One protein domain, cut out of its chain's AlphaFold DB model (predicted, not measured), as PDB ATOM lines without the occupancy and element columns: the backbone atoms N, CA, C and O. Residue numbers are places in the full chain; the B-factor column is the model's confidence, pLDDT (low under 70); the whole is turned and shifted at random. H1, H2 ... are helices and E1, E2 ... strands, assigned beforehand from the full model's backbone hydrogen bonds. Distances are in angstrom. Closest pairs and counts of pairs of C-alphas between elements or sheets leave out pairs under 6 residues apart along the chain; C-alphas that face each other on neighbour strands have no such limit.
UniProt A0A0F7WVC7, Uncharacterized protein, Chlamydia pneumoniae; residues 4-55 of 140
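AT A GLANCE: This is residues 4 to 55 of the 140 residues of an uncharacterized protein of Chlamydia pneumoniae (UniProt A0A0F7WVC7). A long hairpin of two strands, E2 and E3, has the short strand E1 beside E2, and the single helix H1 runs past E1, so that E1 lies between the helix and the hairpin. The turn of the hairpin, residues 40 to 44, is near one end of the long axis, and the last printed residues are at the other. The printed part has 52 residues, with three named strands and one named helix in the order E1, H1, E2, E3; the sheet is mixed, in the order E1, E2, E3, and the class is mixed, helices and strands. The whole is compact, with a radius of gyration of the C-alphas of 11.2 A, yet elongated in outline, with spans of 35 by 20 by 16 A.

HOW THE PARTS SIT: Begin with E1, residues 4 to 6, an edge strand of the sheet. Its neighbour E2, residues 32 to 39, is the inner strand; the two are parallel, at 43 degrees between their directions. Look at N 36 and O 5, 2.8 A apart, and at N 5 and O 34, 3.0 A apart, both within hydrogen-bond range. H1, residues 14 to 26, is on the sheet but only grazes it, with its residues 16 to 24. The closest C-alphas of E1 and H1 are those of Tyr 4 and Ser 20, 5.4 A apart. In H1 every O i to N i+4 pair is within hydrogen-bond range. E1, H1 and E2 make a strand-helix-strand unit, two parallel neighbour strands with a helix between them along the chain. On the other side of E2 find E3, residues 45 to 51, the second edge strand, antiparallel to E2 at 155 degrees and forming a hairpin with it. N 35 and O 48 are 2.7 A apart and N 50 and O 33 are 2.8 A apart, both within hydrogen-bond range.

IN THESE COORDINATES: Find C-alpha 4 at (33.002, -37.232, -37.483), where E1 begins; it ends at Phe 6. H1 runs from Trp 14, with its C-alpha at (32.911, -23.499, -40.213), to Cys 26, 18.3 A from first to last C-alpha. E2 runs 19.5 A from Thr 32 to Met 39. E3 runs 18.9 A from Ser 45 to Lys 51, whose C-alpha is at (36.446, -48.293, -39.598).

THE WHOLE: The two C-alphas farthest apart are those of Ser 42 and Ser 55, 36.8 A. The printed part has no cut. The links from H1 to E2 and from E2 to E3 are tight, the link from E1 to H1 is short, and no link is long. The mean pLDDT of the printed part is 70.2, and 24 residues are under 70, among them residues 7 to 12 and 37 to 45.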
ATOM      1  N   TYR A   4      33.842 -37.618 -36.352       70.75
ATOM      2  CA  TYR A   4      33.002 -37.232 -37.483       70.75
ATOM      3  C   TYR A   4      33.829 -36.892 -38.721       70.75
ATOM      4  O   TYR A   4      34.782 -36.113 -38.672       70.75
ATOM      5  N   GLN A   5      33.430 -37.444 -39.865       67.38
ATOM      6  CA  GLN A   5      34.001 -37.111 -41.170       67.38
ATOM      7  C   GLN A   5      32.901 -36.650 -42.124       67.38
ATOM      8  O   GLN A   5      31.811 -37.212 -42.147       67.38
ATOM      9  N   PHE A   6      33.177 -35.632 -42.935       73.00
ATOM     10  CA  PHE A   6      32.226 -35.130 -43.928       73.00
ATOM     11  C   PHE A   6      32.556 -35.677 -45.316       73.00
ATOM     12  O   PHE A   6      33.717 -35.716 -45.724       73.00
ATOM     13  N   SER A   7      31.529 -36.098 -46.055       69.88
ATOM     14  CA  SER A   7      31.672 -36.459 -47.466       69.88
ATOM     15  C   SER A   7      32.047 -35.226 -48.313       69.88
ATOM     16  O   SER A   7      31.529 -34.141 -48.044       69.88
ATOM     17  N   PRO A   8      32.890 -35.362 -49.359       62.34
ATOM     18  CA  PRO A   8      33.339 -34.240 -50.198       62.34
ATOM     19  C   PRO A   8      32.215 -33.471 -50.917       62.34
ATOM     20  O   PRO A   8      32.464 -32.386 -51.431       62.34
ATOM     21  N   GLY A   9      30.990 -34.006 -50.951       61.75
ATOM     22  CA  GLY A   9      29.809 -33.331 -51.500       61.75
ATOM     23  C   GLY A   9      29.082 -32.389 -50.532       61.75
ATOM     24  O   GLY A   9      28.079 -31.797 -50.915       61.75
ATOM     25  N   ILE A  10      29.544 -32.259 -49.284       67.94
ATOM     26  CA  ILE A  10      28.917 -31.410 -48.263       67.94
ATOM     27  C   ILE A  10      29.788 -30.178 -48.034       67.94
ATOM     28  O   ILE A  10      30.998 -30.294 -47.858       67.94
ATOM     29  N   CYS A  11      29.163 -29.003 -47.964       65.62
ATOM     30  CA  CYS A  11      29.791 -27.792 -47.442       65.62
ATOM     31  C   CYS A  11      29.432 -27.656 -45.954       65.62
ATOM     32  O   CYS A  11      28.386 -27.085 -45.638       65.62
ATOM     33  N   PRO A  12      30.231 -28.213 -45.023       67.38
ATOM     34  CA  PRO A  12      29.965 -28.048 -43.604       67.38
ATOM     35  C   PRO A  12      30.084 -26.572 -43.217       67.38
ATOM     36  O   PRO A  12      30.865 -25.811 -43.797       67.38
ATOM     37  N   ASN A  13      29.335 -26.170 -42.191       77.50
ATOM     38  CA  ASN A  13      29.569 -24.883 -41.549       77.50
ATOM     39  C   ASN A  13      30.999 -24.842 -40.958       77.50
ATOM     40  O   ASN A  13      31.636 -25.878 -40.745       77.50
ATOM     41  N   TRP A  14      31.527 -23.645 -40.686       75.75
ATOM     42  CA  TRP A  14      32.911 -23.499 -40.213       75.75
ATOM     43  C   TRP A  14      33.194 -24.293 -38.926       75.75
ATOM     44  O   TRP A  14      34.252 -24.904 -38.805       75.75
ATOM     45  N   GLN A  15      32.233 -24.343 -37.997       80.12
ATOM     46  CA  GLN A  15      32.372 -25.063 -36.726       80.12
ATOM     47  C   GLN A  15      32.483 -26.579 -36.929       80.12
ATOM     48  O   GLN A  15      33.367 -27.212 -36.364       80.12
ATOM     49  N   ALA A  16      31.640 -27.158 -37.780       76.56
ATOM     50  CA  ALA A  16      31.671 -28.570 -38.145       76.56
ATOM     51  C   ALA A  16      32.930 -28.911 -38.959       76.56
ATOM     52  O   ALA A  16      33.551 -29.956 -38.764       76.56
ATOM     53  N   GLY A  17      33.373 -27.994 -39.823       77.69
ATOM     54  CA  GLY A  17      34.654 -28.104 -40.521       77.69
ATOM     55  C   GLY A  17      35.850 -28.112 -39.563       77.69
ATOM     56  O   GLY A  17      36.785 -28.887 -39.749       77.69
ATOM     57  N   LEU A  18      35.821 -27.286 -38.516       78.62
ATOM     58  CA  LEU A  18      36.846 -27.287 -37.474       78.62
ATOM     59  C   LEU A  18      36.790 -28.571 -36.634       78.62
ATOM     60  O   LEU A  18      37.824 -29.195 -36.414       78.62
ATOM     61  N   MET A  19      35.590 -28.986 -36.223       79.12
ATOM     62  CA  MET A  19      35.357 -30.200 -35.440       79.12
ATOM     63  C   MET A  19      35.885 -31.443 -36.160       79.12
ATOM     64  O   MET A  19      36.707 -32.155 -35.602       79.12
ATOM     65  N   SER A  20      35.506 -31.663 -37.421       78.94
ATOM     66  CA  SER A  20      35.993 -32.821 -38.191       78.94
ATOM     67  C   SER A  20      37.509 -32.836 -38.386       78.94
ATOM     68  O   SER A  20      38.119 -33.903 -38.391       78.94
ATOM     69  N   LYS A  21      38.145 -31.667 -38.525       78.88
ATOM     70  CA  LYS A  21      39.610 -31.573 -38.604       78.88
ATOM     71  C   LYS A  21      40.277 -31.915 -37.274       78.88
ATOM     72  O   LYS A  21      41.289 -32.608 -37.278       78.88
ATOM     73  N   LEU A  22      39.717 -31.446 -36.161       78.38
ATOM     74  CA  LEU A  22      40.192 -31.779 -34.817       78.38
ATOM     75  C   LEU A  22      40.001 -33.263 -34.516       78.38
ATOM     76  O   LEU A  22      40.948 -33.914 -34.085       78.38
ATOM     77  N   ASP A  23      38.828 -33.812 -34.822       78.19
ATOM     78  CA  ASP A  23      38.544 -35.236 -34.666       78.19
ATOM     79  C   ASP A  23      39.514 -36.063 -35.510       78.19
ATOM     80  O   ASP A  23      40.161 -36.960 -34.984       78.19
ATOM     81  N   SER A  24      39.718 -35.710 -36.785       75.38
ATOM     82  CA  SER A  24      40.692 -36.368 -37.669       75.38
ATOM     83  C   SER A  24      42.130 -36.299 -37.142       75.38
ATOM     84  O   SER A  24      42.881 -37.275 -37.247       75.38
ATOM     85  N   TRP A  25      42.525 -35.169 -36.552       74.19
ATOM     86  CA  TRP A  25      43.840 -35.017 -35.936       74.19
ATOM     87  C   TRP A  25      43.990 -35.891 -34.682       74.19
ATOM     88  O   TRP A  25      45.024 -36.535 -34.515       74.19
ATOM     89  N   CYS A  26      42.939 -35.989 -33.867       70.12
ATOM     90  CA  CYS A  26      42.872 -36.831 -32.672       70.12
ATOM     91  C   CYS A  26      42.638 -38.324 -32.970       70.12
ATOM     92  O   CYS A  26      42.747 -39.141 -32.061       70.12
ATOM     93  N   CYS A  27      42.340 -38.707 -34.216       70.12
ATOM     94  CA  CYS A  27      42.206 -40.109 -34.609       70.12
ATOM     95  C   CYS A  27      43.567 -40.805 -34.595       70.12
ATOM     96  O   CYS A  27      44.386 -40.607 -35.502       70.12
ATOM     97  N   PHE A  28      43.777 -41.696 -33.629       67.44
ATOM     98  CA  PHE A  28      44.967 -42.548 -33.575       67.44
ATOM     99  C   PHE A  28      44.743 -43.913 -34.241       67.44
ATOM    100  O   PHE A  28      45.649 -44.738 -34.236       67.44
ATOM    101  N   GLY A  29      43.586 -44.143 -34.875       62.53
ATOM    102  CA  GLY A  29      43.274 -45.318 -35.698       62.53
ATOM    103  C   GLY A  29      42.900 -46.569 -34.901       62.53
ATOM    104  O   GLY A  29      43.552 -46.898 -33.910       62.53
ATOM    105  N   GLY A  30      41.891 -47.299 -35.391       61.00
ATOM    106  CA  GLY A  30      41.204 -48.379 -34.662       61.00
ATOM    107  C   GLY A  30      39.816 -47.981 -34.140       61.00
ATOM    108  O   GLY A  30      39.096 -48.822 -33.610       61.00
ATOM    109  N   GLU A  31      39.435 -46.720 -34.327       71.06
ATOM    110  CA  GLU A  31      38.157 -46.146 -33.910       71.06
ATOM    111  C   GLU A  31      37.157 -46.128 -35.081       71.06
ATOM    112  O   GLU A  31      37.536 -46.153 -36.260       71.06
ATOM    113  N   THR A  32      35.865 -46.112 -34.757       69.94
ATOM    114  CA  THR A  32      34.782 -45.944 -35.730       69.94
ATOM    115  C   THR A  32      34.610 -44.458 -36.042       69.94
ATOM    116  O   THR A  32      34.427 -43.642 -35.139       69.94
ATOM    117  N   ALA A  33      34.691 -44.090 -37.322       70.88
ATOM    118  CA  ALA A  33      34.362 -42.745 -37.778       70.88
ATOM    119  C   ALA A  33      32.966 -42.728 -38.392       70.88
ATOM    120  O   ALA A  33      32.647 -43.507 -39.287       70.88
ATOM    121  N   THR A  34      32.135 -41.814 -37.918       72.56
ATOM    122  CA  THR A  34      30.802 -41.546 -38.430       72.56
ATOM    123  C   THR A  34      30.918 -40.573 -39.603       72.56
ATOM    124  O   THR A  34      31.140 -39.371 -39.433       72.56
ATOM    125  N   ARG A  35      30.798 -41.096 -40.820       69.62
ATOM    126  CA  ARG A  35      30.825 -40.329 -42.061       69.62
ATOM    127  C   ARG A  35      29.441 -39.776 -42.371       69.62
ATOM    128  O   ARG A  35      28.513 -40.542 -42.603       69.62
ATOM    129  N   ILE A  36      29.302 -38.455 -42.393       73.25
ATOM    130  CA  ILE A  36      28.050 -37.748 -42.678       73.25
ATOM    131  C   ILE A  36      27.941 -37.521 -44.196       73.25
ATOM    132  O   ILE A  36      28.875 -36.996 -44.810       73.25
ATOM    133  N   PHE A  37      26.808 -37.910 -44.794       62.91
ATOM    134  CA  PHE A  37      26.496 -37.807 -46.231       62.91
ATOM    135  C   PHE A  37      25.564 -36.651 -46.584       62.91
ATOM    136  O   PHE A  37      25.672 -36.086 -47.670       62.91
ATOM    137  N   SER A  38      24.672 -36.276 -45.676       56.59
ATOM    138  CA  SER A  38      23.799 -35.121 -45.852       56.59
ATOM    139  C   SER A  38      23.417 -34.547 -44.499       56.59
ATOM    140  O   SER A  38      23.362 -35.256 -43.493       56.59
ATOM    141  N   MET A  39      23.189 -33.239 -44.477       61.41
ATOM    142  CA  MET A  39      22.774 -32.512 -43.289       61.41
ATOM    143  C   MET A  39      21.658 -31.559 -43.704       61.41
ATOM    144  O   MET A  39      21.848 -30.699 -44.563       61.41
ATOM    145  N   THR A  40      20.468 -31.769 -43.155       66.38
ATOM    146  CA  THR A  40      19.288 -30.950 -43.455       66.38
ATOM    147  C   THR A  40      19.350 -29.668 -42.616       66.38
ATOM    148  O   THR A  40      19.804 -29.736 -41.470       66.38
ATOM    149  N   PRO A  41      18.850 -28.510 -43.096       60.56
ATOM    150  CA  PRO A  41      18.773 -27.281 -42.294       60.56
ATOM    151  C   PRO A  41      17.999 -27.435 -40.973       60.56
ATOM    152  O   PRO A  41      18.183 -26.646 -40.054       60.56
ATOM    153  N   SER A  42      17.155 -28.467 -40.871       65.06
ATOM    154  CA  SER A  42      16.393 -28.855 -39.680       65.06
ATOM    155  C   SER A  42      17.168 -29.721 -38.673       65.06
ATOM    156  O   SER A  42      16.589 -30.135 -37.673       65.06
ATOM    157  N   GLY A  43      18.454 -30.009 -38.909       61.78
ATOM    158  CA  GLY A  43      19.321 -30.721 -37.961       61.78
ATOM    159  C   GLY A  43      19.392 -32.243 -38.132       61.78
ATOM    160  O   GLY A  43      20.107 -32.899 -37.379       61.78
ATOM    161  N   PHE A  44      18.714 -32.819 -39.128       66.19
ATOM    162  CA  PHE A  44      18.831 -34.247 -39.439       66.19
ATOM    163  C   PHE A  44      20.086 -34.529 -40.268       66.19
ATOM    164  O   PHE A  44      20.242 -33.967 -41.358       66.19
ATOM    165  N   SER A  45      20.956 -35.408 -39.768       67.00
ATOM    166  CA  SER A  45      22.158 -35.877 -40.455       67.00
ATOM    167  C   SER A  45      22.047 -37.359 -40.813       67.00
ATOM    168  O   SER A  45      21.593 -38.182 -40.020       67.00
ATOM    169  N   LEU A  46      22.452 -37.696 -42.034       70.56
ATOM    170  CA  LEU A  46      22.508 -39.069 -42.524       70.56
ATOM    171  C   LEU A  46      23.965 -39.515 -42.464       70.56
ATOM    172  O   LEU A  46      24.818 -38.865 -43.073       70.56
ATOM    173  N   ALA A  47      24.263 -40.565 -41.698       74.38
ATOM    174  CA  ALA A  47      25.637 -40.979 -41.450       74.38
ATOM    175  C   ALA A  47      25.846 -42.500 -41.480       74.38
ATOM    176  O   ALA A  47      24.928 -43.270 -41.208       74.38
ATOM    177  N   THR A  48      27.073 -42.921 -41.789       73.31
ATOM    178  CA  THR A  48      27.526 -44.321 -41.752       73.31
ATOM    179  C   THR A  48      28.773 -44.442 -40.898       73.31
ATOM    180  O   THR A  48      29.621 -43.556 -40.910       73.31
ATOM    181  N   GLU A  49      28.906 -45.544 -40.169       73.50
ATOM    182  CA  GLU A  49      30.127 -45.861 -39.435       73.50
ATOM    183  C   GLU A  49      31.118 -46.602 -40.339       73.50
ATOM    184  O   GLU A  49      30.843 -47.697 -40.828       73.50
ATOM    185  N   GLU A  50      32.289 -46.010 -40.550       71.69
ATOM    186  CA  GLU A  50      33.413 -46.614 -41.260       71.69
ATOM    187  C   GLU A  50      34.559 -46.871 -40.268       71.69
ATOM    188  O   GLU A  50      34.853 -46.056 -39.390       71.69
ATOM    189  N   LYS A  51      35.234 -48.022 -40.385       67.62
ATOM    190  CA  LYS A  51      36.446 -48.293 -39.598       67.62
ATOM    191  C   LYS A  51      37.624 -47.557 -40.223       67.62
ATOM    192  O   LYS A  51      38.045 -47.900 -41.325       67.62
ATOM    193  N   VAL A  52      38.194 -46.596 -39.498       67.31
ATOM    194  CA  VAL A  52      39.347 -45.835 -39.989       67.31
ATOM    195  C   VAL A  52      40.638 -46.526 -39.571       67.31
ATOM    196  O   VAL A  52      40.966 -46.645 -38.385       67.31
ATOM    197  N   GLN A  53      41.394 -46.974 -40.570       65.00
ATOM    198  CA  GLN A  53      42.756 -47.455 -40.385       65.00
ATOM    199  C   GLN A  53      43.730 -46.308 -40.642       65.00
ATOM    200  O   GLN A  53      43.793 -45.762 -41.738       65.00
ATOM    201  N   VAL A  54      44.483 -45.940 -39.606       71.06
ATOM    202  CA  VAL A  54      45.528 -44.912 -39.667       71.06
ATOM    203  C   VAL A  54      46.883 -45.607 -39.701       71.06
ATOM    204  O   VAL A  54      47.129 -46.520 -38.905       71.06
ATOM    205  N   SER A  55      47.762 -45.169 -40.603       76.12
ATOM    206  CA  SER A  55      49.120 -45.705 -40.725       76.12
ATOM    207  C   SER A  55      49.912 -45.490 -39.432       76.12
ATOM    208  O   SER A  55      49.825 -44.436 -38.802       76.12
TER     209      SER A  55